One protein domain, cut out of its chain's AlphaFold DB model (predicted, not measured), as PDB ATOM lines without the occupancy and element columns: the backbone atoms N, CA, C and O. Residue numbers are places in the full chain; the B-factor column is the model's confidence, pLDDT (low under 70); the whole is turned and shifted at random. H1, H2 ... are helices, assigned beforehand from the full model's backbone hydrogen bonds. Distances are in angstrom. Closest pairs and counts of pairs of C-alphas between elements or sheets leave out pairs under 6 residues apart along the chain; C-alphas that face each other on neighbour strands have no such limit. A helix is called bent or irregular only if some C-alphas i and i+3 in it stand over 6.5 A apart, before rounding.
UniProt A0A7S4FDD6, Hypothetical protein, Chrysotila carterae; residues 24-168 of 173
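AT A GLANCE: This is residues 24 to 168 of the 173 residues of the protein "Hypothetical protein" of Chrysotila carterae (UniProt A0A7S4FDD6). This model is an open, spread-out chain of five separate helices, H1 to H5, strung on links with no packed core. A long stretch of residues 36 to 79 sweeps in a wide loop from H1 to H2, a second bare stretch leads on to H3, H3 and H4 follow each other pointing nearly the same way, and H5 stands off after a turn of the chain. The printed part has 145 residues, with the order H1 H2 H3 H4 H5 and no named strand; the class is all helix, with 76 residues in the helices. The whole is extended, with a radius of gyration of the C-alphas of 28.1 A and spans of 70 by 62 by 44 A.

HOW THE PARTS SIT: Go along the printed part and you meet H1 at residues 24 to 35, H2 at 80 to 92, H3 at 105 to 121, H4 at 125 to 136 and H5 at 145 to 166. Compare any two of them and you will find them apart, with no C-alpha of the one within 8 A of the other. Residues 24 to 168 stand free: no C-alpha 8 or more residues away along the chain comes within 10 A. The centre of H3 is nearest to the mean of the C-alphas, at 13.6 A, and that of H5 is farthest, at 33.8 A. In H1, H2 and H5 every O i to N i+4 pair is within hydrogen-bond range; in H3 it is 11 of 13 and in H4 7 of 8.

IN THESE COORDINATES: Find C-alpha 24 at (-46.163, 39.899, -43.183); from there H1 runs 16.1 A to Glu 35. H2 begins at Leu 80 and covers 18.6 A to Glu 92. Look next at C-alpha 105, at (-50.594, 32.587, -17.555), where H3 sets out on its 25.2 A to His 121. It is neither bent nor irregular, but only just: C-alphas 106 and 109 are 6.4 A apart. H4 runs 17.9 A from Gly 125 to Ala 136, and is also only just neither, with C-alphas 125 and 128 6.2 A apart. H5, the longest with 22 residues, runs 32.2 A from Asp 145 to C-alpha 166 at (-60.280, -14.196, 3.670).

THE WHOLE: The C-alphas of Ala 24 and Glu 166 are the two farthest apart, at 72.9 A. The printed part has no cut. The links H1 to H2, 44 residues, and H2 to H3, 12 residues, are long; H3 to H4 is tight and H4 to H5 short. Read the B-factor column for the mean pLDDT of the printed part, 70.1; 65 residues are under 70, among them 48 to 71, 91 to 108, 137 to 148 and 163 to 168.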
ATOM      1  N   ALA A  24     -44.793  39.598 -42.779       95.19
ATOM      2  CA  ALA A  24     -46.163  39.899 -43.183       95.19
ATOM      3  C   ALA A  24     -47.029  38.634 -43.148       95.19
ATOM      4  O   ALA A  24     -48.161  38.678 -42.657       95.19
ATOM      5  N   ASN A  25     -46.479  37.499 -43.594       94.19
ATOM      6  CA  ASN A  25     -47.139  36.203 -43.467       94.19
ATOM      7  C   ASN A  25     -47.342  35.808 -41.998       94.19
ATOM      8  O   ASN A  25     -48.436  35.395 -41.612       94.19
ATOM      9  N   LEU A  26     -46.315  35.978 -41.163       92.81
ATOM     10  CA  LEU A  26     -46.380  35.597 -39.753       92.81
ATOM     11  C   LEU A  26     -47.470  36.377 -38.999       92.81
ATOM     12  O   LEU A  26     -48.230  35.805 -38.215       92.81
ATOM     13  N   HIS A  27     -47.603  37.671 -39.295       91.69
ATOM     14  CA  HIS A  27     -48.635  38.523 -38.715       91.69
ATOM     15  C   HIS A  27     -50.046  38.210 -39.240       91.69
ATOM     16  O   HIS A  27     -51.004  38.271 -38.468       91.69
ATOM     17  N   ALA A  28     -50.190  37.846 -40.521       92.00
ATOM     18  CA  ALA A  28     -51.468  37.390 -41.072       92.00
ATOM     19  C   ALA A  28     -51.968  36.129 -40.345       92.00
ATOM     20  O   ALA A  28     -53.090  36.119 -39.848       92.00
ATOM     21  N   ASN A  29     -51.098  35.132 -40.148       90.19
ATOM     22  CA  ASN A  29     -51.446  33.908 -39.417       90.19
ATOM     23  C   ASN A  29     -51.857  34.185 -37.958       90.19
ATOM     24  O   ASN A  29     -52.754  33.532 -37.427       90.19
ATOM     25  N   HIS A  30     -51.201  35.140 -37.288       88.44
ATOM     26  CA  HIS A  30     -51.551  35.519 -35.916       88.44
ATOM     27  C   HIS A  30     -52.930  36.184 -35.836       88.44
ATOM     28  O   HIS A  30     -53.722  35.850 -34.952       88.44
ATOM     29  N   LYS A  31     -53.230  37.086 -36.777       87.00
ATOM     30  CA  LYS A  31     -54.553  37.703 -36.904       87.00
ATOM     31  C   LYS A  31     -55.620  36.659 -37.157       87.00
ATOM     32  O   LYS A  31     -56.565  36.602 -36.385       87.00
ATOM     33  N   ASP A  32     -55.417  35.773 -38.126       86.81
ATOM     34  CA  ASP A  32     -56.361  34.697 -38.425       86.81
ATOM     35  C   ASP A  32     -56.605  33.803 -37.200       86.81
ATOM     36  O   ASP A  32     -57.733  33.398 -36.941       86.81
ATOM     37  N   ALA A  33     -55.581  33.529 -36.383       84.00
ATOM     38  CA  ALA A  33     -55.732  32.731 -35.166       84.00
ATOM     39  C   ALA A  33     -56.576  33.413 -34.069       84.00
ATOM     40  O   ALA A  33     -57.272  32.717 -33.322       84.00
ATOM     41  N   ILE A  34     -56.511  34.745 -33.951       80.12
ATOM     42  CA  ILE A  34     -57.292  35.539 -32.983       80.12
ATOM     43  C   ILE A  34     -58.696  35.826 -33.522       80.12
ATOM     44  O   ILE A  34     -59.685  35.685 -32.804       80.12
ATOM     45  N   GLU A  35     -58.769  36.235 -34.786       83.19
ATOM     46  CA  GLU A  35     -59.976  36.659 -35.492       83.19
ATOM     47  C   GLU A  35     -60.803  35.485 -36.007       83.19
ATOM     48  O   GLU A  35     -61.943  35.707 -36.416       83.19
ATOM     49  N   ALA A  36     -60.281  34.247 -35.958       78.62
ATOM     50  CA  ALA A  36     -61.048  33.022 -36.152       78.62
ATOM     51  C   ALA A  36     -62.229  33.023 -35.179       78.62
ATOM     52  O   ALA A  36     -62.155  32.555 -34.039       78.62
ATOM     53  N   CYS A  37     -63.329  33.599 -35.652       63.75
ATOM     54  CA  CYS A  37     -64.513  33.899 -34.885       63.75
ATOM     55  C   CYS A  37     -65.243  32.578 -34.665       63.75
ATOM     56  O   CYS A  37     -66.138  32.204 -35.424       63.75
ATOM     57  N   ARG A  38     -64.780  31.823 -33.662       80.75
ATOM     58  CA  ARG A  38     -65.358  30.556 -33.222       80.75
ATOM     59  C   ARG A  38     -66.769  30.839 -32.721       80.75
ATOM     60  O   ARG A  38     -66.964  31.150 -31.548       80.75
ATOM     61  N   GLN A  39     -67.728  30.760 -33.637       85.00
ATOM     62  CA  GLN A  39     -69.140  30.937 -33.332       85.00
ATOM     63  C   GLN A  39     -69.556  29.893 -32.295       85.00
ATOM     64  O   GLN A  39     -69.159  28.725 -32.370       85.00
ATOM     65  N   LYS A  40     -70.337  30.319 -31.304       83.81
ATOM     66  CA  LYS A  40     -71.034  29.385 -30.427       83.81
ATOM     67  C   LYS A  40     -72.280  28.911 -31.164       83.81
ATOM     68  O   LYS A  40     -72.946  29.694 -31.829       83.81
ATOM     69  N   ILE A  41     -72.547  27.614 -31.088       84.00
ATOM     70  CA  ILE A  41     -73.832  27.077 -31.518       84.00
ATOM     71  C   ILE A  41     -74.778  27.338 -30.349       84.00
ATOM     72  O   ILE A  41     -74.641  26.709 -29.301       84.00
ATOM     73  N   ASP A  42     -75.679  28.302 -30.522       84.75
ATOM     74  CA  ASP A  42     -76.706  28.651 -29.529       84.75
ATOM     75  C   ASP A  42     -77.901  27.691 -29.575       84.75
ATOM     76  O   ASP A  42     -78.778  27.712 -28.710       84.75
ATOM     77  N   GLU A  43     -77.936  26.828 -30.591       86.50
ATOM     78  CA  GLU A  43     -78.926  25.773 -30.681       86.50
ATOM     79  C   GLU A  43     -78.710  24.793 -29.524       86.50
ATOM     80  O   GLU A  43     -77.587  24.309 -29.314       86.50
ATOM     81  N   PRO A  44     -79.770  24.461 -28.766       84.50
ATOM     82  CA  PRO A  44     -79.665  23.378 -27.811       84.50
ATOM     83  C   PRO A  44     -79.218  22.139 -28.580       84.50
ATOM     84  O   PRO A  44     -79.691  21.894 -29.694       84.50
ATOM     85  N   LYS A  45     -78.304  21.357 -27.990       84.38
ATOM     86  CA  LYS A  45     -77.906  20.065 -28.554       84.38
ATOM     87  C   LYS A  45     -79.176  19.351 -29.000       84.38
ATOM     88  O   LYS A  45     -80.063  19.154 -28.172       84.38
ATOM     89  N   THR A  46     -79.253  19.036 -30.293       82.50
ATOM     90  CA  THR A  46     -80.448  18.474 -30.927       82.50
ATOM     91  C   THR A  46     -81.045  17.377 -30.035       82.50
ATOM     92  O   THR A  46     -80.409  16.330 -29.845       82.50
ATOM     93  N   PRO A  47     -82.208  17.623 -29.395       81.81
ATOM     94  CA  PRO A  47     -82.812  16.637 -28.519       81.81
ATOM     95  C   PRO A  47     -83.230  15.435 -29.362       81.81
ATOM     96  O   PRO A  47     -83.751  15.610 -30.461       81.81
ATOM     97  N   PHE A  48     -83.017  14.237 -28.812       65.19
ATOM     98  CA  PHE A  48     -83.339  12.918 -29.378       65.19
ATOM     99  C   PHE A  48     -82.316  12.330 -30.363       65.19
ATOM    100  O   PHE A  48     -82.544  12.232 -31.562       65.19
ATOM    101  N   HIS A  49     -81.218  11.802 -29.815       69.06
ATOM    102  CA  HIS A  49     -80.508  10.681 -30.441       69.06
ATOM    103  C   HIS A  49     -81.075   9.383 -29.857       69.06
ATOM    104  O   HIS A  49     -80.458   8.752 -29.000       69.06
ATOM    105  N   TYR A  50     -82.270   8.983 -30.292       62.44
ATOM    106  CA  TYR A  50     -82.639   7.577 -30.186       62.44
ATOM    107  C   TYR A  50     -81.916   6.869 -31.325       62.44
ATOM    108  O   TYR A  50     -82.473   6.675 -32.400       62.44
ATOM    109  N   ALA A  51     -80.651   6.511 -31.101       58.06
ATOM    110  CA  ALA A  51     -80.074   5.391 -31.821       58.06
ATOM    111  C   ALA A  51     -80.860   4.160 -31.359       58.06
ATOM    112  O   ALA A  51     -80.471   3.450 -30.433       58.06
ATOM    113  N   THR A  52     -82.043   3.968 -31.943       46.38
ATOM    114  CA  THR A  52     -82.657   2.655 -31.973       46.38
ATOM    115  C   THR A  52     -81.594   1.726 -32.519       46.38
ATOM    116  O   THR A  52     -80.980   1.999 -33.546       46.38
ATOM    117  N   VAL A  53     -81.340   0.677 -31.761       52.28
ATOM    118  CA  VAL A  53     -80.471  -0.449 -32.066       52.28
ATOM    119  C   VAL A  53     -80.915  -1.077 -33.395       52.28
ATOM    120  O   VAL A  53     -81.683  -2.028 -33.397       52.28
ATOM    121  N   ALA A  54     -80.524  -0.500 -34.528       52.44
ATOM    122  CA  ALA A  54     -80.666  -1.055 -35.871       52.44
ATOM    123  C   ALA A  54     -79.982  -0.120 -36.874       52.44
ATOM    124  O   ALA A  54     -80.070   1.095 -36.752       52.44
ATOM    125  N   GLU A  55     -79.369  -0.717 -37.890       50.34
ATOM    126  CA  GLU A  55     -78.760  -0.063 -39.052       50.34
ATOM    127  C   GLU A  55     -77.348   0.505 -38.836       50.34
ATOM    128  O   GLU A  55     -77.089   1.683 -38.601       50.34
ATOM    129  N   LYS A  56     -76.401  -0.423 -39.006       51.72
ATOM    130  CA  LYS A  56     -75.052  -0.166 -39.505       51.72
ATOM    131  C   LYS A  56     -75.126   0.808 -40.686       51.72
ATOM    132  O   LYS A  56     -75.814   0.537 -41.665       51.72
ATOM    133  N   SER A  57     -74.344   1.876 -40.656       49.41
ATOM    134  CA  SER A  57     -73.898   2.530 -41.883       49.41
ATOM    135  C   SER A  57     -72.412   2.794 -41.746       49.41
ATOM    136  O   SER A  57     -71.927   3.494 -40.862       49.41
ATOM    137  N   GLN A  58     -71.721   2.024 -42.562       53.75
ATOM    138  CA  GLN A  58     -70.301   1.870 -42.716       53.75
ATOM    139  C   GLN A  58     -69.905   2.832 -43.820       53.75
ATOM    140  O   GLN A  58     -70.155   2.518 -44.971       53.75
ATOM    141  N   ASP A  59     -69.284   3.954 -43.474       47.72
ATOM    142  CA  ASP A  59     -68.600   4.804 -44.445       47.72
ATOM    143  C   ASP A  59     -67.281   5.253 -43.821       47.72
ATOM    144  O   ASP A  59     -67.170   6.274 -43.142       47.72
ATOM    145  N   GLY A  60     -66.278   4.393 -43.992       50.12
ATOM    146  CA  GLY A  60     -64.890   4.797 -43.889       50.12
ATOM    147  C   GLY A  60     -64.514   5.536 -45.164       50.12
ATOM    148  O   GLY A  60     -64.601   4.958 -46.243       50.12
ATOM    149  N   ASP A  61     -64.061   6.778 -45.033       42.66
ATOM    150  CA  ASP A  61     -63.341   7.460 -46.105       42.66
ATOM    151  C   ASP A  61     -61.852   7.475 -45.758       42.66
ATOM    152  O   ASP A  61     -61.329   8.342 -45.055       42.66
ATOM    153  N   GLY A  62     -61.191   6.401 -46.186       46.47
ATOM    154  CA  GLY A  62     -59.747   6.288 -46.207       46.47
ATOM    155  C   GLY A  62     -59.197   7.041 -47.410       46.47
ATOM    156  O   GLY A  62     -59.045   6.467 -48.486       46.47
ATOM    157  N   ALA A  63     -58.828   8.304 -47.214       43.44
ATOM    158  CA  ALA A  63     -58.012   9.026 -48.179       43.44
ATOM    159  C   ALA A  63     -56.563   8.508 -48.113       43.44
ATOM    160  O   ALA A  63     -55.726   8.981 -47.342       43.44
ATOM    161  N   SER A  64     -56.289   7.490 -48.930       53.34
ATOM    162  CA  SER A  64     -54.962   6.964 -49.256       53.34
ATOM    163  C   SER A  64     -54.120   8.031 -49.965       53.34
ATOM    164  O   SER A  64     -54.037   8.071 -51.190       53.34
ATOM    165  N   GLY A  65     -53.480   8.906 -49.193       47.31
ATOM    166  CA  GLY A  65     -52.455   9.832 -49.673       47.31
ATOM    167  C   GLY A  65     -51.076   9.175 -49.745       47.31
ATOM    168  O   GLY A  65     -50.161   9.606 -49.054       47.31
ATOM    169  N   THR A  66     -50.913   8.117 -50.541       50.41
ATOM    170  CA  THR A  66     -49.587   7.555 -50.852       50.41
ATOM    171  C   THR A  66     -48.993   8.269 -52.066       50.41
ATOM    172  O   THR A  66     -48.794   7.660 -53.114       50.41
ATOM    173  N   ASP A  67     -48.727   9.567 -51.940       49.94
ATOM    174  CA  ASP A  67     -47.755  10.250 -52.798       49.94
ATOM    175  C   ASP A  67     -46.472  10.411 -51.978       49.94
ATOM    176  O   ASP A  67     -46.203  11.443 -51.360       49.94
ATOM    177  N   TYR A  68     -45.719   9.315 -51.871       51.56
ATOM    178  CA  TYR A  68     -44.360   9.381 -51.363       51.56
ATOM    179  C   TYR A  68     -43.511  10.020 -52.458       51.56
ATOM    180  O   TYR A  68     -43.031   9.340 -53.362       51.56
ATOM    181  N   HIS A  69     -43.307  11.332 -52.365       53.28
ATOM    182  CA  HIS A  69     -42.197  11.975 -53.048       53.28
ATOM    183  C   HIS A  69     -40.894  11.332 -52.557       53.28
ATOM    184  O   HIS A  69     -40.402  11.616 -51.461       53.28
ATOM    185  N   GLU A  70     -40.353  10.424 -53.368       53.66
ATOM    186  CA  GLU A  70     -39.023   9.849 -53.212       53.66
ATOM    187  C   GLU A  70     -37.990  10.964 -53.417       53.66
ATOM    188  O   GLU A  70     -37.442  11.188 -54.498       53.66
ATOM    189  N   HIS A  71     -37.753  11.738 -52.362       64.00
ATOM    190  CA  HIS A  71     -36.658  12.685 -52.332       64.00
ATOM    191  C   HIS A  71     -35.357  11.889 -52.235       64.00
ATOM    192  O   HIS A  71     -35.000  11.390 -51.167       64.00
ATOM    193  N   GLN A  72     -34.635  11.782 -53.355       70.31
ATOM    194  CA  GLN A  72     -33.230  11.382 -53.339       70.31
ATOM    195  C   GLN A  72     -32.502  12.268 -52.322       70.31
ATOM    196  O   GLN A  72     -32.441  13.492 -52.472       70.31
ATOM    197  N   LEU A  73     -32.005  11.649 -51.251       68.44
ATOM    198  CA  LEU A  73     -31.240  12.343 -50.223       68.44
ATOM    199  C   LEU A  73     -30.051  13.042 -50.887       68.44
ATOM    200  O   LEU A  73     -29.365  12.456 -51.725       68.44
ATOM    201  N   GLN A  74     -29.808  14.305 -50.529       70.44
ATOM    202  CA  GLN A  74     -28.658  15.045 -51.045       70.44
ATOM    203  C   GLN A  74     -27.371  14.252 -50.783       70.44
ATOM    204  O   GLN A  74     -27.172  13.718 -49.686       70.44
ATOM    205  N   ALA A  75     -26.485  14.197 -51.785       62.97
ATOM    206  CA  ALA A  75     -25.195  13.526 -51.680       62.97
ATOM    207  C   ALA A  75     -24.423  14.064 -50.459       62.97
ATOM    208  O   ALA A  75     -23.974  15.208 -50.447       62.97
ATOM    209  N   GLY A  76     -24.332  13.245 -49.406       66.50
ATOM    210  CA  GLY A  76     -23.757  13.618 -48.107       66.50
ATOM    211  C   GLY A  76     -24.649  13.332 -46.891       66.50
ATOM    212  O   GLY A  76     -24.136  13.287 -45.777       66.50
ATOM    213  N   MET A  77     -25.947  13.066 -47.081       68.62
ATOM    214  CA  MET A  77     -26.882  12.684 -46.002       68.62
ATOM    215  C   MET A  77     -26.953  11.169 -45.721       68.62
ATOM    216  O   MET A  77     -27.750  10.736 -44.895       68.62
ATOM    217  N   HIS A  78     -26.123  10.352 -46.376       71.12
ATOM    218  CA  HIS A  78     -26.126   8.891 -46.201       71.12
ATOM    219  C   HIS A  78     -25.379   8.406 -44.949       71.12
ATOM    220  O   HIS A  78     -25.514   7.248 -44.564       71.12
ATOM    221  N   ASP A  79     -24.594   9.268 -44.299       80.06
ATOM    222  CA  ASP A  79     -23.845   8.911 -43.093       80.06
ATOM    223  C   ASP A  79     -24.677   9.206 -41.836       80.06
ATOM    224  O   ASP A  79     -24.565  10.260 -41.199       80.06
ATOM    225  N   LEU A  80     -25.555   8.256 -41.507       77.38
ATOM    226  CA  LEU A  80     -26.455   8.335 -40.356       77.38
ATOM    227  C   LEU A  80     -25.693   8.505 -39.031       77.38
ATOM    228  O   LEU A  80     -26.189   9.184 -38.131       77.38
ATOM    229  N   SER A  81     -24.478   7.959 -38.922       78.69
ATOM    230  CA  SER A  81     -23.636   8.054 -37.725       78.69
ATOM    231  C   SER A  81     -23.115   9.472 -37.495       78.69
ATOM    232  O   SER A  81     -23.119   9.965 -36.366       78.69
ATOM    233  N   LYS A  82     -22.720  10.180 -38.561       80.50
ATOM    234  CA  LYS A  82     -22.335  11.598 -38.461       80.50
ATOM    235  C   LYS A  82     -23.526  12.487 -38.119       80.50
ATOM    236  O   LYS A  82     -23.404  13.401 -37.300       80.50
ATOM    237  N   LEU A  83     -24.687  12.201 -38.704       79.88
ATOM    238  CA  LEU A  83     -25.917  12.931 -38.400       79.88
ATOM    239  C   LEU A  83     -26.323  12.742 -36.933       79.88
ATOM    240  O   LEU A  83     -26.598  13.737 -36.256       79.88
ATOM    241  N   SER A  84     -26.275  11.510 -36.411       81.50
ATOM    242  CA  SER A  84     -26.595  11.226 -35.009       81.50
ATOM    243  C   SER A  84     -25.601  11.863 -34.042       81.50
ATOM    244  O   SER A  84     -26.023  12.437 -33.041       81.50
ATOM    245  N   ALA A  85     -24.302  11.820 -34.356       81.19
ATOM    246  CA  ALA A  85     -23.263  12.453 -33.547       81.19
ATOM    247  C   ALA A  85     -23.462  13.977 -33.464       81.19
ATOM    248  O   ALA A  85     -23.505  14.532 -32.370       81.19
ATOM    249  N   SER A  86     -23.719  14.643 -34.596       77.81
ATOM    250  CA  SER A  86     -23.985  16.091 -34.611       77.81
ATOM    251  C   SER A  86     -25.266  16.481 -33.858       77.81
ATOM    252  O   SER A  86     -25.369  17.572 -33.301       77.81
ATOM    253  N   ALA A  87     -26.270  15.599 -33.835       77.94
ATOM    254  CA  ALA A  87     -27.507  15.810 -33.090       77.94
ATOM    255  C   ALA A  87     -27.327  15.578 -31.578       77.94
ATOM    256  O   ALA A  87     -28.046  16.177 -30.781       77.94
ATOM    257  N   LEU A  88     -26.384  14.717 -31.175       76.12
ATOM    258  CA  LEU A  88     -25.920  14.590 -29.789       76.12
ATOM    259  C   LEU A  88     -25.182  15.845 -29.343       76.12
ATOM    260  O   LEU A  88     -25.553  16.446 -28.346       76.12
ATOM    261  N   GLU A  89     -24.229  16.321 -30.127       74.69
ATOM    262  CA  GLU A  89     -23.440  17.498 -29.761       74.69
ATOM    263  C   GLU A  89     -24.308  18.755 -29.558       74.69
ATOM    264  O   GLU A  89     -24.139  19.495 -28.592       74.69
ATOM    265  N   ARG A  90     -25.340  18.949 -30.396       70.56
ATOM    266  CA  ARG A  90     -26.311  20.047 -30.225       70.56
ATOM    267  C   ARG A  90     -27.212  19.910 -28.993       70.56
ATOM    268  O   ARG A  90     -27.748  20.921 -28.551       70.56
ATOM    269  N   ARG A  91     -27.411  18.694 -28.468       65.69
ATOM    270  CA  ARG A  91     -28.231  18.454 -27.264       65.69
ATOM    271  C   ARG A  91     -27.441  18.690 -25.976       65.69
ATOM    272  O   ARG A  91     -28.042  19.031 -24.967       65.69
ATOM    273  N   GLU A  92     -26.129  18.459 -26.014       61.72
ATOM    274  CA  GLU A  92     -25.243  18.618 -24.854       61.72
ATOM    275  C   GLU A  92     -24.709  20.047 -24.697       61.72
ATOM    276  O   GLU A  92     -24.218  20.411 -23.631       61.72
ATOM    277  N   ALA A  93     -24.862  20.894 -25.720       55.78
ATOM    278  CA  ALA A  93     -24.666  22.328 -25.574       55.78
ATOM    279  C   ALA A  93     -25.709  22.903 -24.586       55.78
ATOM    280  O   ALA A  93     -26.912  22.708 -24.794       55.78
ATOM    281  N   PRO A  94     -25.296  23.632 -23.528       51.16
ATOM    282  CA  PRO A  94     -26.211  24.185 -22.539       51.16
ATOM    283  C   PRO A  94     -26.955  25.380 -23.146       51.16
ATOM    284  O   PRO A  94     -26.568  26.537 -22.986       51.16
ATOM    285  N   MET A  95     -28.037  25.101 -23.870       49.38
ATOM    286  CA  MET A  95     -29.023  26.097 -24.274       49.38
ATOM    287  C   MET A  95     -29.835  26.495 -23.038       49.38
ATOM    288  O   MET A  95     -30.875  25.921 -22.746       49.38
ATOM    289  N   PHE A  96     -29.289  27.472 -22.316       41.53
ATOM    290  CA  PHE A  96     -30.031  28.506 -21.602       41.53
ATOM    291  C   PHE A  96     -31.080  28.011 -20.590       41.53
ATOM    292  O   PHE A  96     -32.261  27.847 -20.878       41.53
ATOM    293  N   SER A  97     -30.633  27.880 -19.341       46.91
ATOM    294  CA  SER A  97     -31.496  28.046 -18.173       46.91
ATOM    295  C   SER A  97     -32.015  29.492 -18.134       46.91
ATOM    296  O   SER A  97     -31.390  30.342 -17.503       46.91
ATOM    297  N   SER A  98     -33.141  29.777 -18.792       41.56
ATOM    298  CA  SER A  98     -34.028  30.881 -18.403       41.56
ATOM    299  C   SER A  98     -35.302  30.320 -17.810       41.56
ATOM    300  O   SER A  98     -36.271  29.998 -18.499       41.56
ATOM    301  N   ASP A  99     -35.234  30.193 -16.499       44.41
ATOM    302  CA  ASP A  99     -36.343  30.513 -15.627       44.41
ATOM    303  C   ASP A  99     -36.980  31.863 -16.021       44.41
ATOM    304  O   ASP A  99     -36.260  32.821 -16.302       44.41
ATOM    305  N   ALA A 100     -38.315  31.873 -16.011       51.38
ATOM    306  CA  ALA A 100     -39.224  33.010 -15.878       51.38
ATOM    307  C   ALA A 100     -39.238  34.142 -16.938       51.38
ATOM    308  O   ALA A 100     -38.225  34.639 -17.412       51.38
ATOM    309  N   GLU A 101     -40.464  34.620 -17.189       47.97
ATOM    310  CA  GLU A 101     -40.832  35.896 -17.826       47.97
ATOM    311  C   GLU A 101     -40.910  35.946 -19.365       47.97
ATOM    312  O   GLU A 101     -40.018  36.462 -20.034       47.97
ATOM    313  N   SER A 102     -42.045  35.506 -19.933       48.62
ATOM    314  CA  SER A 102     -42.927  36.366 -20.758       48.62
ATOM    315  C   SER A 102     -44.041  35.557 -21.454       48.62
ATOM    316  O   SER A 102     -43.772  34.798 -22.386       48.62
ATOM    317  N   GLY A 103     -45.302  35.782 -21.054       42.75
ATOM    318  CA  GLY A 103     -46.475  35.555 -21.912       42.75
ATOM    319  C   GLY A 103     -47.640  34.790 -21.280       42.75
ATOM    320  O   GLY A 103     -47.657  33.576 -21.362       42.75
ATOM    321  N   ASP A 104     -48.644  35.522 -20.779       45.22
ATOM    322  CA  ASP A 104     -50.020  35.065 -20.484       45.22
ATOM    323  C   ASP A 104     -50.152  33.708 -19.753       45.22
ATOM    324  O   ASP A 104     -50.201  32.647 -20.377       45.22
ATOM    325  N   GLU A 105     -50.361  33.756 -18.429       48.56
ATOM    326  CA  GLU A 105     -50.594  32.587 -17.555       48.56
ATOM    327  C   GLU A 105     -51.704  31.632 -18.061       48.56
ATOM    328  O   GLU A 105     -51.770  30.464 -17.667       48.56
ATOM    329  N   HIS A 106     -52.597  32.097 -18.945       49.06
ATOM    330  CA  HIS A 106     -53.674  31.300 -19.534       49.06
ATOM    331  C   HIS A 106     -53.216  30.366 -20.677       49.06
ATOM    332  O   HIS A 106     -53.881  29.360 -20.968       49.06
ATOM    333  N   GLY A 107     -52.085  30.662 -21.324       56.62
ATOM    334  CA  GLY A 107     -51.488  29.865 -22.397       56.62
ATOM    335  C   GLY A 107     -50.577  28.739 -21.901       56.62
ATOM    336  O   GLY A 107     -50.518  27.672 -22.525       56.62
ATOM    337  N   ASP A 108     -49.918  28.938 -20.760       61.59
ATOM    338  CA  ASP A 108     -48.910  28.015 -20.222       61.59
ATOM    339  C   ASP A 108     -49.488  26.650 -19.841       61.59
ATOM    340  O   ASP A 108     -48.886  25.610 -20.120       61.59
ATOM    341  N   GLY A 109     -50.709  26.619 -19.297       74.69
ATOM    342  CA  GLY A 109     -51.383  25.367 -18.945       74.69
ATOM    343  C   GLY A 109     -51.660  24.471 -20.159       74.69
ATOM    344  O   GLY A 109     -51.417  23.264 -20.116       74.69
ATOM    345  N   LYS A 110     -52.119  25.056 -21.274       84.19
ATOM    346  CA  LYS A 110     -52.409  24.314 -22.517       84.19
ATOM    347  C   LYS A 110     -51.130  23.861 -23.212       84.19
ATOM    348  O   LYS A 110     -51.082  22.748 -23.731       84.19
ATOM    349  N   ARG A 111     -50.090  24.703 -23.200       85.00
ATOM    350  CA  ARG A 111     -48.765  24.356 -23.734       85.00
ATOM    351  C   ARG A 111     -48.148  23.192 -22.969       85.00
ATOM    352  O   ARG A 111     -47.731  22.222 -23.591       85.00
ATOM    353  N   ARG A 112     -48.202  23.227 -21.635       88.31
ATOM    354  CA  ARG A 112     -47.722  22.135 -20.783       88.31
ATOM    355  C   ARG A 112     -48.430  20.813 -21.080       88.31
ATOM    356  O   ARG A 112     -47.763  19.803 -21.283       88.31
ATOM    357  N   GLN A 113     -49.762  20.823 -21.166       90.38
ATOM    358  CA  GLN A 113     -50.539  19.628 -21.527       90.38
ATOM    359  C   GLN A 113     -50.159  19.099 -22.918       90.38
ATOM    360  O   GLN A 113     -49.991  17.893 -23.105       90.38
ATOM    361  N   PHE A 114     -49.979  19.993 -23.895       93.56
ATOM    362  CA  PHE A 114     -49.541  19.617 -25.237       93.56
ATOM    363  C   PHE A 114     -48.146  18.982 -25.234       93.56
ATOM    364  O   PHE A 114     -47.952  17.948 -25.871       93.56
ATOM    365  N   ASP A 115     -47.184  19.551 -24.506       90.62
ATOM    366  CA  ASP A 115     -45.827  19.008 -24.423       90.62
ATOM    367  C   ASP A 115     -45.792  17.648 -23.713       90.62
ATOM    368  O   ASP A 115     -45.080  16.743 -24.158       90.62
ATOM    369  N   GLU A 116     -46.595  17.462 -22.662       93.12
ATOM    370  CA  GLU A 116     -46.769  16.171 -21.989       93.12
ATOM    371  C   GLU A 116     -47.348  15.117 -22.950       93.12
ATOM    372  O   GLU A 116     -46.791  14.019 -23.070       93.12
ATOM    373  N   HIS A 117     -48.396  15.459 -23.708       93.62
ATOM    374  CA  HIS A 117     -48.969  14.582 -24.736       93.62
ATOM    375  C   HIS A 117     -47.983  14.279 -25.867       93.62
ATOM    376  O   HIS A 117     -47.817  13.118 -26.242       93.62
ATOM    377  N   ARG A 118     -47.278  15.289 -26.387       93.62
ATOM    378  CA  ARG A 118     -46.265  15.122 -27.440       93.62
ATOM    379  C   ARG A 118     -45.152  14.189 -26.973       93.62
ATOM    380  O   ARG A 118     -44.756  13.284 -27.706       93.62
ATOM    381  N   LYS A 119     -44.673  14.374 -25.739       91.94
ATOM    382  CA  LYS A 119     -43.664  13.508 -25.117       91.94
ATOM    383  C   LYS A 119     -44.178  12.081 -24.946       91.94
ATOM    384  O   LYS A 119     -43.419  11.143 -25.165       91.94
ATOM    385  N   ALA A 120     -45.441  11.903 -24.557       90.56
ATOM    386  CA  ALA A 120     -46.054  10.587 -24.438       90.56
ATOM    387  C   ALA A 120     -46.214   9.880 -25.792       90.56
ATOM    388  O   ALA A 120     -45.960   8.680 -25.869       90.56
ATOM    389  N   HIS A 121     -46.579  10.621 -26.839       93.44
ATOM    390  CA  HIS A 121     -46.781  10.098 -28.187       93.44
ATOM    391  C   HIS A 121     -45.475   9.584 -28.814       93.44
ATOM    392  O   HIS A 121     -45.432   8.471 -29.328       93.44
ATOM    393  N   TYR A 122     -44.377  10.338 -28.699       91.31
ATOM    394  CA  TYR A 122     -43.085   9.972 -29.296       91.31
ATOM    395  C   TYR A 122     -42.179   9.127 -28.378       91.31
ATOM    396  O   TYR A 122     -40.954   9.261 -28.399       91.31
ATOM    397  N   LYS A 123     -42.749   8.210 -27.583       84.62
ATOM    398  CA  LYS A 123     -41.981   7.241 -26.774       84.62
ATOM    399  C   LYS A 123     -41.424   6.099 -27.638       84.62
ATOM    400  O   LYS A 123     -41.802   4.943 -27.490       84.62
ATOM    401  N   THR A 124     -40.491   6.410 -28.532       72.25
ATOM    402  CA  THR A 124     -39.828   5.422 -29.404       72.25
ATOM    403  C   THR A 124     -38.626   4.736 -28.742       72.25
ATOM    404  O   THR A 124     -38.193   3.683 -29.202       72.25
ATOM    405  N   GLY A 125     -38.106   5.274 -27.632       70.19
ATOM    406  CA  GLY A 125     -36.920   4.743 -26.941       70.19
ATOM    407  C   GLY A 125     -37.075   3.325 -26.370       70.19
ATOM    408  O   GLY A 125     -36.083   2.619 -26.227       70.19
ATOM    409  N   GLY A 126     -38.305   2.874 -26.102       70.94
ATOM    410  CA  GLY A 126     -38.580   1.492 -25.681       70.94
ATOM    411  C   GLY A 126     -38.594   0.483 -26.834       70.94
ATOM    412  O   GLY A 126     -38.441  -0.712 -26.602       70.94
ATOM    413  N   LEU A 127     -38.731   0.946 -28.083       73.44
ATOM    414  CA  LEU A 127     -38.836   0.071 -29.250       73.44
ATOM    415  C   LEU A 127     -37.514  -0.647 -29.546       73.44
ATOM    416  O   LEU A 127     -37.529  -1.798 -29.964       73.44
ATOM    417  N   ALA A 128     -36.373  -0.000 -29.290       78.31
ATOM    418  CA  ALA A 128     -35.061  -0.627 -29.442       78.31
ATOM    419  C   ALA A 128     -34.856  -1.779 -28.441       78.31
ATOM    420  O   ALA A 128     -34.376  -2.841 -28.828       78.31
ATOM    421  N   ALA A 129     -35.277  -1.596 -27.185       80.38
ATOM    422  CA  ALA A 129     -35.202  -2.631 -26.154       80.38
ATOM    423  C   ALA A 129     -36.162  -3.798 -26.442       80.38
ATOM    424  O   ALA A 129     -35.749  -4.950 -26.384       80.38
ATOM    425  N   LEU A 130     -37.407  -3.508 -26.838       76.88
ATOM    426  CA  LEU A 130     -38.371  -4.537 -27.246       76.88
ATOM    427  C   LEU A 130     -37.907  -5.299 -28.493       76.88
ATOM    428  O   LEU A 130     -38.084  -6.507 -28.571       76.88
ATOM    429  N   ARG A 131     -37.269  -4.618 -29.452       80.56
ATOM    430  CA  ARG A 131     -36.700  -5.266 -30.639       80.56
ATOM    431  C   ARG A 131     -35.507  -6.155 -30.292       80.56
ATOM    432  O   ARG A 131     -35.384  -7.225 -30.873       80.56
ATOM    433  N   ALA A 132     -34.658  -5.740 -29.351       83.38
ATOM    434  CA  ALA A 132     -33.563  -6.570 -28.850       83.38
ATOM    435  C   ALA A 132     -34.086  -7.801 -28.093       83.38
ATOM    436  O   ALA A 132     -33.597  -8.901 -28.312       83.38
ATOM    437  N   GLN A 133     -35.121  -7.632 -27.265       78.56
ATOM    438  CA  GLN A 133     -35.767  -8.738 -26.560       78.56
ATOM    439  C   GLN A 133     -36.462  -9.708 -27.528       78.56
ATOM    440  O   GLN A 133     -36.316 -10.913 -27.384       78.56
ATOM    441  N   ALA A 134     -37.169  -9.199 -28.537       79.56
ATOM    442  CA  ALA A 134     -37.809 -10.027 -29.558       79.56
ATOM    443  C   ALA A 134     -36.788 -10.784 -30.422       79.56
ATOM    444  O   ALA A 134     -37.033 -11.925 -30.786       79.56
ATOM    445  N   ALA A 135     -35.637 -10.176 -30.724       79.12
ATOM    446  CA  ALA A 135     -34.546 -10.869 -31.406       79.12
ATOM    447  C   ALA A 135     -33.925 -11.969 -30.527       79.12
ATOM    448  O   ALA A 135     -33.585 -13.023 -31.044       79.12
ATOM    449  N   ALA A 136     -33.822 -11.748 -29.213       77.06
ATOM    450  CA  ALA A 136     -33.328 -12.752 -28.269       77.06
ATOM    451  C   ALA A 136     -34.306 -13.924 -28.051       77.06
ATOM    452  O   ALA A 136     -33.870 -15.016 -27.720       77.06
ATOM    453  N   LEU A 137     -35.611 -13.706 -28.237       66.75
ATOM    454  CA  LEU A 137     -36.645 -14.749 -28.159       66.75
ATOM    455  C   LEU A 137     -36.817 -15.530 -29.478       66.75
ATOM    456  O   LEU A 137     -37.574 -16.487 -29.518       66.75
ATOM    457  N   GLY A 138     -36.154 -15.115 -30.562       58.88
ATOM    458  CA  GLY A 138     -36.357 -15.653 -31.910       58.88
ATOM    459  C   GLY A 138     -35.487 -16.850 -32.302       58.88
ATOM    460  O   GLY A 138     -35.481 -17.186 -33.484       58.88
ATOM    461  N   GLU A 139     -34.744 -17.464 -31.376       57.03
ATOM    462  CA  GLU A 139     -33.857 -18.601 -31.692       57.03
ATOM    463  C   GLU A 139     -34.067 -19.856 -30.819       57.03
ATOM    464  O   GLU A 139     -33.680 -20.927 -31.274       57.03
ATOM    465  N   ASP A 140     -34.770 -19.785 -29.676       51.34
ATOM    466  CA  ASP A 140     -34.918 -20.919 -28.737       51.34
ATOM    467  C   ASP A 140     -36.357 -21.064 -28.170       51.34
ATOM    468  O   ASP A 140     -36.546 -21.185 -26.960       51.34
ATOM    469  N   GLU A 141     -37.406 -21.031 -29.006       52.19
ATOM    470  CA  GLU A 141     -38.726 -21.554 -28.584       52.19
ATOM    471  C   GLU A 141     -38.658 -23.095 -28.520       52.19
ATOM    472  O   GLU A 141     -39.166 -23.796 -29.395       52.19
ATOM    473  N   ASP A 142     -37.993 -23.621 -27.487       54.25
ATOM    474  CA  ASP A 142     -38.235 -24.980 -27.008       54.25
ATOM    475  C   ASP A 142     -39.617 -24.995 -26.325       54.25
ATOM    476  O   ASP A 142     -39.918 -24.177 -25.452       54.25
ATOM    477  N   ASP A 143     -40.467 -25.942 -26.731       55.84
ATOM    478  CA  ASP A 143     -41.860 -26.181 -26.297       55.84
ATOM    479  C   ASP A 143     -42.053 -26.394 -24.765       55.84
ATOM    480  O   ASP A 143     -43.159 -26.692 -24.307       55.84
ATOM    481  N   ASP A 144     -41.012 -26.229 -23.943       56.03
ATOM    482  CA  ASP A 144     -40.992 -26.548 -22.510       56.03
ATOM    483  C   ASP A 144     -41.462 -25.391 -21.592       56.03
ATOM    484  O   ASP A 144     -41.820 -25.615 -20.430       56.03
ATOM    485  N   ASP A 145     -41.534 -24.147 -22.086       57.84
ATOM    486  CA  ASP A 145     -41.835 -22.965 -21.249       57.84
ATOM    487  C   ASP A 145     -43.337 -22.653 -21.080       57.84
ATOM    488  O   ASP A 145     -43.745 -21.936 -20.155       57.84
ATOM    489  N   VAL A 146     -44.207 -23.221 -21.922       60.88
ATOM    490  CA  VAL A 146     -45.667 -23.014 -21.842       60.88
ATOM    491  C   VAL A 146     -46.283 -23.621 -20.575       60.88
ATOM    492  O   VAL A 146     -47.199 -23.031 -19.990       60.88
ATOM    493  N   GLU A 147     -45.753 -24.746 -20.089       64.00
ATOM    494  CA  GLU A 147     -46.214 -25.398 -18.855       64.00
ATOM    495  C   GLU A 147     -45.801 -24.598 -17.603       64.00
ATOM    496  O   GLU A 147     -46.587 -24.446 -16.661       64.00
ATOM    497  N   ALA A 148     -44.616 -23.979 -17.616       69.00
ATOM    498  CA  ALA A 148     -44.134 -23.137 -16.521       69.00
ATOM    499  C   ALA A 148     -44.960 -21.845 -16.371       69.00
ATOM    500  O   ALA A 148     -45.318 -21.441 -15.256       69.00
ATOM    501  N   VAL A 149     -45.323 -21.211 -17.491       72.75
ATOM    502  CA  VAL A 149     -46.185 -20.018 -17.494       72.75
ATOM    503  C   VAL A 149     -47.610 -20.371 -17.051       72.75
ATOM    504  O   VAL A 149     -48.208 -19.638 -16.253       72.75
ATOM    505  N   ALA A 150     -48.145 -21.515 -17.489       77.81
ATOM    506  CA  ALA A 150     -49.453 -22.003 -17.055       77.81
ATOM    507  C   ALA A 150     -49.495 -22.298 -15.542       77.81
ATOM    508  O   ALA A 150     -50.437 -21.884 -14.860       77.81
ATOM    509  N   ALA A 151     -48.453 -22.930 -14.991       79.56
ATOM    510  CA  ALA A 151     -48.348 -23.226 -13.562       79.56
ATOM    511  C   ALA A 151     -48.298 -21.953 -12.698       79.56
ATOM    512  O   ALA A 151     -48.975 -21.865 -11.666       79.56
ATOM    513  N   LYS A 152     -47.556 -20.931 -13.142       82.88
ATOM    514  CA  LYS A 152     -47.463 -19.641 -12.444       82.88
ATOM    515  C   LYS A 152     -48.797 -18.891 -12.440       82.88
ATOM    516  O   LYS A 152     -49.207 -18.364 -11.405       82.88
ATOM    517  N   ASN A 153     -49.509 -18.893 -13.566       80.50
ATOM    518  CA  ASN A 153     -50.840 -18.289 -13.662       80.50
ATOM    519  C   ASN A 153     -51.869 -19.024 -12.786       80.50
ATOM    520  O   ASN A 153     -52.712 -18.388 -12.153       80.50
ATOM    521  N   ALA A 154     -51.779 -20.354 -12.690       85.31
ATOM    522  CA  ALA A 154     -52.628 -21.144 -11.803       85.31
ATOM    523  C   ALA A 154     -52.384 -20.829 -10.314       85.31
ATOM    524  O   ALA A 154     -53.341 -20.750  -9.541       85.31
ATOM    525  N   GLN A 155     -51.129 -20.604  -9.908       84.19
ATOM    526  CA  GLN A 155     -50.789 -20.183  -8.543       84.19
ATOM    527  C   GLN A 155     -51.337 -18.791  -8.213       84.19
ATOM    528  O   GLN A 155     -52.015 -18.642  -7.200       84.19
ATOM    529  N   LEU A 156     -51.146 -17.816  -9.103       83.25
ATOM    530  CA  LEU A 156     -51.703 -16.465  -8.952       83.25
ATOM    531  C   LEU A 156     -53.229 -16.482  -8.801       83.25
ATOM    532  O   LEU A 156     -53.776 -15.847  -7.902       83.25
ATOM    533  N   ASN A 157     -53.927 -17.262  -9.630       82.62
ATOM    534  CA  ASN A 157     -55.381 -17.399  -9.523       82.62
ATOM    535  C   ASN A 157     -55.815 -18.026  -8.192       82.62
ATOM    536  O   ASN A 157     -56.862 -17.662  -7.661       82.62
ATOM    537  N   LYS A 158     -55.021 -18.949  -7.638       83.12
ATOM    538  CA  LYS A 158     -55.290 -19.567  -6.335       83.12
ATOM    539  C   LYS A 158     -55.124 -18.565  -5.192       83.12
ATOM    540  O   LYS A 158     -55.992 -18.522  -4.327       83.12
ATOM    541  N   GLU A 159     -54.063 -17.764  -5.212       77.19
ATOM    542  CA  GLU A 159     -53.790 -16.731  -4.201       77.19
ATOM    543  C   GLU A 159     -54.862 -15.633  -4.199       77.19
ATOM    544  O   GLU A 159     -55.417 -15.294  -3.155       77.19
ATOM    545  N   VAL A 160     -55.263 -15.159  -5.383       80.31
ATOM    546  CA  VAL A 160     -56.353 -14.178  -5.518       80.31
ATOM    547  C   VAL A 160     -57.679 -14.737  -4.981       80.31
ATOM    548  O   VAL A 160     -58.458 -14.008  -4.364       80.31
ATOM    549  N   LEU A 161     -57.941 -16.036  -5.169       75.06
ATOM    550  CA  LEU A 161     -59.141 -16.685  -4.640       75.06
ATOM    551  C   LEU A 161     -59.106 -16.823  -3.110       75.06
ATOM    552  O   LEU A 161     -60.146 -16.689  -2.463       75.06
ATOM    553  N   THR A 162     -57.935 -17.100  -2.526       73.25
ATOM    554  CA  THR A 162     -57.778 -17.214  -1.070       73.25
ATOM    555  C   THR A 162     -57.888 -15.863  -0.382       73.25
ATOM    556  O   THR A 162     -58.607 -15.760   0.610       73.25
ATOM    557  N   ASP A 163     -57.296 -14.815  -0.952       64.69
ATOM    558  CA  ASP A 163     -57.386 -13.454  -0.412       64.69
ATOM    559  C   ASP A 163     -58.825 -12.916  -0.488       64.69
ATOM    560  O   ASP A 163     -59.332 -12.306   0.458       64.69
ATOM    561  N   ALA A 164     -59.544 -13.224  -1.573       64.25
ATOM    562  CA  ALA A 164     -60.964 -12.896  -1.709       64.25
ATOM    563  C   ALA A 164     -61.862 -13.673  -0.723       64.25
ATOM    564  O   ALA A 164     -62.904 -13.163  -0.300       64.25
ATOM    565  N   ALA A 165     -61.481 -14.896  -0.340       61.50
ATOM    566  CA  ALA A 165     -62.196 -15.693   0.657       61.50
ATOM    567  C   ALA A 165     -61.915 -15.223   2.098       61.50
ATOM    568  O   ALA A 165     -62.825 -15.215   2.929       61.50
ATOM    569  N   GLU A 166     -60.688 -14.782   2.387       60.62
ATOM    570  CA  GLU A 166     -60.280 -14.196   3.670       60.62
ATOM    571  C   GLU A 166     -61.029 -12.877   3.939       60.62
ATOM    572  O   GLU A 166     -61.561 -12.675   5.031       60.62
ATOM    573  N   ALA A 167     -61.180 -12.032   2.911       60.53
ATOM    574  CA  ALA A 167     -61.891 -10.753   2.984       60.53
ATOM    575  C   ALA A 167     -63.420 -10.879   3.167       60.53
ATOM    576  O   ALA A 167     -64.088  -9.895   3.488       60.53
ATOM    577  N   ARG A 168     -63.994 -12.077   2.969       61.19
ATOM    578  CA  ARG A 168     -65.442 -12.338   3.080       61.19
ATOM    579  C   ARG A 168     -65.848 -12.982   4.412       61.19
ATOM    580  O   ARG A 168     -67.022 -13.314   4.589       61.19
TER     581      ARG A 168